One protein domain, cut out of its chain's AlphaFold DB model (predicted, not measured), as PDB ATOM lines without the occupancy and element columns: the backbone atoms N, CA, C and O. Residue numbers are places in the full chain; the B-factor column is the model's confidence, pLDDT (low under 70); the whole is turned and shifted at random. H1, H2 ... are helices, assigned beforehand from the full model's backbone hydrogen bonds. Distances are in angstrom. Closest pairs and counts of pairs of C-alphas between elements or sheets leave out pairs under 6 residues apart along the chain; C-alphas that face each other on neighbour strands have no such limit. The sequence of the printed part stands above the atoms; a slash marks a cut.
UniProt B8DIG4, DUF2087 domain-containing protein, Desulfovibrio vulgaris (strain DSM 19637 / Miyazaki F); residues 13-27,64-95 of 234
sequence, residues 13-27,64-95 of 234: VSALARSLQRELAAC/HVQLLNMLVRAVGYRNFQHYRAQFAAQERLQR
ATOM      1  N   VAL A  13      18.883  17.972 -42.722       80.19
ATOM      2  CA  VAL A  13      19.501  18.272 -44.029       80.19
ATOM      3  C   VAL A  13      19.437  17.077 -44.995       80.19
ATOM      4  O   VAL A  13      19.333  17.263 -46.207       80.19
ATOM      5  N   SER A  14      19.442  15.842 -44.486       79.44
ATOM      6  CA  SER A  14      19.389  14.627 -45.313       79.44
ATOM      7  C   SER A  14      17.983  14.362 -45.846       79.44
ATOM      8  O   SER A  14      17.815  13.898 -46.975       79.44
ATOM      9  N   ALA A  15      16.952  14.652 -45.053       73.06
ATOM     10  CA  ALA A  15      15.562  14.628 -45.487       73.06
ATOM     11  C   ALA A  15      15.307  15.682 -46.574       73.06
ATOM     12  O   ALA A  15      14.703  15.352 -47.595       73.06
ATOM     13  N   LEU A  16      15.849  16.894 -46.411       80.44
ATOM     14  CA  LEU A  16      15.772  17.944 -47.428       80.44
ATOM     15  C   LEU A  16      16.469  17.522 -48.729       80.44
ATOM     16  O   LEU A  16      15.871  17.613 -49.797       80.44
ATOM     17  N   ALA A  17      17.693  16.989 -48.640       81.31
ATOM     18  CA  ALA A  17      18.433  16.494 -49.801       81.31
ATOM     19  C   ALA A  17      17.662  15.397 -50.550       81.31
ATOM     20  O   ALA A  17      17.526  15.450 -51.767       81.31
ATOM     21  N   ARG A  18      17.103  14.412 -49.837       75.94
ATOM     22  CA  ARG A  18      16.298  13.356 -50.471       75.94
ATOM     23  C   ARG A  18      15.054  13.909 -51.161       75.94
ATOM     24  O   ARG A  18      14.709  13.421 -52.228       75.94
ATOM     25  N   SER A  19      14.388  14.894 -50.560       75.50
ATOM     26  CA  SER A  19      13.191  15.504 -51.140       75.50
ATOM     27  C   SER A  19      13.521  16.282 -52.411       75.50
ATOM     28  O   SER A  19      12.915  16.045 -53.447       75.50
ATOM     29  N   LEU A  20      14.548  17.132 -52.359       80.12
ATOM     30  CA  LEU A  20      15.020  17.896 -53.512       80.12
ATOM     31  C   LEU A  20      15.482  16.986 -54.650       80.12
ATOM     32  O   LEU A  20      15.186  17.254 -55.805       80.12
ATOM     33  N   GLN A  21      16.171  15.891 -54.339       79.00
ATOM     34  CA  GLN A  21      16.612  14.958 -55.368       79.00
ATOM     35  C   GLN A  21      15.444  14.243 -56.060       79.00
ATOM     36  O   GLN A  21      15.515  14.020 -57.264       79.00
ATOM     37  N   ARG A  22      14.365  13.919 -55.330       73.44
ATOM     38  CA  ARG A  22      13.140  13.367 -55.933       73.44
ATOM     39  C   ARG A  22      12.459  14.373 -56.849       73.44
ATOM     40  O   ARG A  22      12.076  13.995 -57.945       73.44
ATOM     41  N   GLU A  23      12.350  15.631 -56.428       73.88
ATOM     42  CA  GLU A  23      11.777  16.689 -57.267       73.88
ATOM     43  C   GLU A  23      12.614  16.939 -58.519       73.88
ATOM     44  O   GLU A  23      12.074  17.024 -59.611       73.88
ATOM     45  N   LEU A  24      13.943  16.992 -58.390       75.88
ATOM     46  CA  LEU A  24      14.832  17.162 -59.541       75.88
ATOM     47  C   LEU A  24      14.721  15.984 -60.518       75.88
ATOM     48  O   LEU A  24      14.701  16.207 -61.724       75.88
ATOM     49  N   ALA A  25      14.596  14.752 -60.017       74.44
ATOM     50  CA  ALA A  25      14.354  13.577 -60.854       74.44
ATOM     51  C   ALA A  25      12.960  13.598 -61.509       74.44
ATOM     52  O   ALA A  25      12.828  13.224 -62.671       74.44
ATOM     53  N   ALA A  26      11.930  14.072 -60.799       67.44
ATOM     54  CA  ALA A  26      10.580  14.235 -61.338       67.44
ATOM     55  C   ALA A  26      10.514  15.340 -62.408       67.44
ATOM     56  O   ALA A  26       9.854  15.165 -63.425       67.44
ATOM     57  N   CYS A  27      11.240  16.448 -62.227       61.66
ATOM     58  CA  CYS A  27      11.362  17.517 -63.221       61.66
ATOM     59  C   CYS A  27      12.231  17.128 -64.425       61.66
ATOM     60  O   CYS A  27      12.032  17.682 -65.503       61.66
ATOM     61  N   HIS A  64      23.209  12.107 -54.631       81.62
ATOM     62  CA  HIS A  64      22.720  12.416 -53.279       81.62
ATOM     63  C   HIS A  64      23.809  13.039 -52.401       81.62
ATOM     64  O   HIS A  64      23.599  14.037 -51.714       81.62
ATOM     65  N   VAL A  65      25.010  12.464 -52.473       86.69
ATOM     66  CA  VAL A  65      26.184  12.915 -51.725       86.69
ATOM     67  C   VAL A  65      26.611  14.316 -52.165       86.69
ATOM     68  O   VAL A  65      26.989  15.137 -51.329       86.69
ATOM     69  N   GLN A  66      26.519  14.621 -53.460       84.69
ATOM     70  CA  GLN A  66      26.818  15.953 -53.980       84.69
ATOM     71  C   GLN A  66      25.797  16.983 -53.492       84.69
ATOM     72  O   GLN A  66      26.200  18.053 -53.041       84.69
ATOM     73  N   LEU A  67      24.506  16.644 -53.481       88.81
ATOM     74  CA  LEU A  67      23.458  17.503 -52.931       88.81
ATOM     75  C   LEU A  67      23.637  17.749 -51.427       88.81
ATOM     76  O   LEU A  67      23.575  18.895 -50.988       88.81
ATOM     77  N   LEU A  68      23.949  16.708 -50.646       89.81
ATOM     78  CA  LEU A  68      24.294  16.845 -49.227       89.81
ATOM     79  C   LEU A  68      25.470  17.806 -49.027       89.81
ATOM     80  O   LEU A  68      25.398  18.705 -48.193       89.81
ATOM     81  N   ASN A  69      26.539  17.640 -49.809       89.19
ATOM     82  CA  ASN A  69      27.713  18.504 -49.735       89.19
ATOM     83  C   ASN A  69      27.404  19.953 -50.138       89.19
ATOM     84  O   ASN A  69      27.954  20.863 -49.523       89.19
ATOM     85  N   MET A  70      26.536  20.188 -51.125       84.50
ATOM     86  CA  MET A  70      26.105  21.539 -51.502       84.50
ATOM     87  C   MET A  70      25.298  22.207 -50.384       84.50
ATOM     88  O   MET A  70      25.597  23.342 -50.013       84.50
ATOM     89  N   LEU A  71      24.338  21.490 -49.790       89.56
ATOM     90  CA  LEU A  71      23.510  22.019 -48.703       89.56
ATOM     91  C   LEU A  71      24.341  22.380 -47.469       89.56
ATOM     92  O   LEU A  71      24.198  23.475 -46.935       89.56
ATOM     93  N   VAL A  72      25.245  21.504 -47.022       87.56
ATOM     94  CA  VAL A  72      26.054  21.794 -45.824       87.56
ATOM     95  C   VAL A  72      27.096  22.892 -46.056       87.56
ATOM     96  O   VAL A  72      27.410  23.628 -45.122       87.56
ATOM     97  N   ARG A  73      27.597  23.059 -47.291       85.31
ATOM     98  CA  ARG A  73      28.488  24.177 -47.654       85.31
ATOM     99  C   ARG A  73      27.781  25.522 -47.598       85.31
ATOM    100  O   ARG A  73      28.393  26.481 -47.142       85.31
ATOM    101  N   ALA A  74      26.502  25.586 -47.972       85.44
ATOM    102  CA  ALA A  74      25.698  26.801 -47.833       85.44
ATOM    103  C   ALA A  74      25.549  27.257 -46.366       85.44
ATOM    104  O   ALA A  74      25.347  28.439 -46.111       85.44
ATOM    105  N   VAL A  75      25.704  26.336 -45.406       84.44
ATOM    106  CA  VAL A  75      25.677  26.609 -43.956       84.44
ATOM    107  C   VAL A  75      27.100  26.708 -43.362       84.44
ATOM    108  O   VAL A  75      27.270  26.785 -42.152       84.44
ATOM    109  N   GLY A  76      28.151  26.712 -44.194       83.06
ATOM    110  CA  GLY A  76      29.542  26.931 -43.766       83.06
ATOM    111  C   GLY A  76      30.358  25.672 -43.437       83.06
ATOM    112  O   GLY A  76      31.501  25.780 -42.993       83.06
ATOM    113  N   TYR A  77      29.836  24.466 -43.679       88.69
ATOM    114  CA  TYR A  77      30.572  23.216 -43.450       88.69
ATOM    115  C   TYR A  77      31.276  22.724 -44.723       88.69
ATOM    116  O   TYR A  77      30.720  22.754 -45.816       88.69
ATOM    117  N   ARG A  78      32.500  22.188 -44.597       81.31
ATOM    118  CA  ARG A  78      33.306  21.730 -45.751       81.31
ATOM    119  C   ARG A  78      32.678  20.570 -46.535       81.31
ATOM    120  O   ARG A  78      32.758  20.535 -47.760       81.31
ATOM    121  N   ASN A  79      32.107  19.596 -45.834       88.06
ATOM    122  CA  ASN A  79      31.420  18.440 -46.407       88.06
ATOM    123  C   ASN A  79      30.446  17.843 -45.376       88.06
ATOM    124  O   ASN A  79      30.434  18.238 -44.206       88.06
ATOM    125  N   PHE A  80      29.627  16.882 -45.802       86.25
ATOM    126  CA  PHE A  80      28.596  16.293 -44.946       86.25
ATOM    127  C   PHE A  80      29.172  15.508 -43.759       86.25
ATOM    128  O   PHE A  80      28.605  15.532 -42.668       86.25
ATOM    129  N   GLN A  81      30.331  14.867 -43.933       89.31
ATOM    130  CA  GLN A  81      31.001  14.154 -42.841       89.31
ATOM    131  C   GLN A  81      31.469  15.114 -41.741       89.31
ATOM    132  O   GLN A  81      31.309  14.819 -40.561       89.31
ATOM    133  N   HIS A  82      31.970  16.293 -42.114       89.56
ATOM    134  CA  HIS A  82      32.349  17.350 -41.181       89.56
ATOM    135  C   HIS A  82      31.134  17.894 -40.421       89.56
ATOM    136  O   HIS A  82      31.192  18.022 -39.201       89.56
ATOM    137  N   TYR A  83      30.016  18.144 -41.114       90.12
ATOM    138  CA  TYR A  83      28.750  18.525 -40.476       90.12
ATOM    139  C   TYR A  83      28.297  17.485 -39.439       90.12
ATOM    140  O   TYR A  83      28.056  17.823 -38.281       90.12
ATOM    141  N   ARG A  84      28.266  16.201 -39.822       89.25
ATOM    142  CA  ARG A  84      27.900  15.107 -38.909       89.25
ATOM    143  C   ARG A  84      28.845  14.997 -37.718       89.25
ATOM    144  O   ARG A  84      28.378  14.821 -36.598       89.25
ATOM    145  N   ALA A  85      30.152  15.102 -37.947       87.81
ATOM    146  CA  ALA A  85      31.155  15.017 -36.891       87.81
ATOM    147  C   ALA A  85      31.012  16.157 -35.872       87.81
ATOM    148  O   ALA A  85      31.084  15.904 -34.670       87.81
ATOM    149  N   GLN A  86      30.760  17.389 -36.334       89.25
ATOM    150  CA  GLN A  86      30.523  18.528 -35.445       89.25
ATOM    151  C   GLN A  86      29.239  18.363 -34.630       89.25
ATOM    152  O   GLN A  86      29.267  18.548 -33.417       89.25
ATOM    153  N   PHE A  87      28.140  17.947 -35.262       88.06
ATOM    154  CA  PHE A  87      26.875  17.733 -34.555       88.06
ATOM    155  C   PHE A  87      26.989  16.611 -33.507       88.06
ATOM    156  O   PHE A  87      26.563  16.769 -32.366       88.06
ATOM    157  N   ALA A  88      27.673  15.512 -33.844       87.81
ATOM    158  CA  ALA A  88      27.941  14.423 -32.905       87.81
ATOM    159  C   ALA A  88      28.890  14.840 -31.764       87.81
ATOM    160  O   ALA A  88      28.834  14.295 -30.661       87.81
ATOM    161  N   ALA A  89      29.808  15.779 -32.005       84.00
ATOM    162  CA  ALA A  89      30.641  16.360 -30.954       84.00
ATOM    163  C   ALA A  89      29.821  17.259 -30.018       84.00
ATOM    164  O   ALA A  89      29.966  17.153 -28.802       84.00
ATOM    165  N   GLN A  90      28.923  18.078 -30.569       86.25
ATOM    166  CA  GLN A  90      28.022  18.931 -29.797       86.25
ATOM    167  C   GLN A  90      27.091  18.111 -28.897       86.25
ATOM    168  O   GLN A  90      26.975  18.413 -27.713       86.25
ATOM    169  N   GLU A  91      26.492  17.038 -29.414       84.88
ATOM    170  CA  GLU A  91      25.627  16.145 -28.631       84.88
ATOM    171  C   GLU A  91      26.394  15.459 -27.488       84.88
ATOM    172  O   GLU A  91      25.906  15.359 -26.362       84.88
ATOM    173  N   ARG A  92      27.639  15.029 -27.742       85.31
ATOM    174  CA  ARG A  92      28.512  14.482 -26.692       85.31
ATOM    175  C   ARG A  92      28.819  15.520 -25.618       85.31
ATOM    176  O   ARG A  92      28.750  15.190 -24.439       85.31
ATOM    177  N   LEU A  93      29.120  16.755 -26.012       83.38
ATOM    178  CA  LEU A  93      29.387  17.839 -25.070       83.38
ATOM    179  C   LEU A  93      28.143  18.170 -24.234       83.38
ATOM    180  O   LEU A  93      28.249  18.341 -23.027       83.38
ATOM    181  N   GLN A  94      26.959  18.177 -24.850       84.62
ATOM    182  CA  GLN A  94      25.687  18.356 -24.148       84.62
ATOM    183  C   GLN A  94      25.396  17.216 -23.176       84.62
ATOM    184  O   GLN A  94      24.931  17.485 -22.080       84.62
ATOM    185  N   ARG A  95      25.696  15.960 -23.525       78.00
ATOM    186  CA  ARG A  95      25.534  14.819 -22.611       78.00
ATOM    187  C   ARG A  95      26.471  14.901 -21.406       78.00
ATOM    188  O   ARG A  95      26.071  14.524 -20.316       78.00
TER     189      ARG A  95
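What this domain is: This is residues 13 to 27 and 64 to 95 of the 234 residues of the protein "DUF2087 domain-containing protein" of Desulfovibrio vulgaris (strain DSM 19637 / Miyazaki F) (UniProt B8DIG4). The longest helix, H3, and the helix H1 reach away from the shorter H2 toward opposite ends of a loose rod, with H2 set steeply between them. Residues 87 to 95 of H3 stick out free. The printed part has 47 residues with three named helices, H1, H2, H3 along the chain, no named strand, and is all helix. It is loose, with a radius of gyration of the C-alphas of 12.6 A, and spans 42 by 19 by 14 A.

Where its parts are: H3, residues 80 to 95, is 22.6 A long and ends at C-alpha 95 (25.534, 14.819, -22.611). H2 is residues 64 to 74, 15.7 A. H1, residues 13 to 27, 20.9 A, begins at C-alpha 13 (19.501, 18.272, -44.029).

How they stand to each other: H3 touches H2 with residues 80 to 83 alone, the closest C-alphas being Asn 69 and Phe 80, 5.3 A apart. They run the same way at a steep tilt of 65 degrees. H2 touches H1, closest at the C-alphas of Ala 17 and Leu 68, 5.9 A, opposite ways at a steep tilt of 61 degrees. H1 and H3 are apart. In H1, H2 and H3 every O i to N i+4 pair is within hydrogen-bond range.

The domain as a whole: The C-alphas farthest apart, Cys 27 and Arg 95, are 43.1 A apart. Residues 28 to 63 are not printed; C-alphas 27 and 64 are 15.9 A apart across the cut. The link from H2 to H3 is tight. Residues 26 to 27 are under 70 in pLDDT.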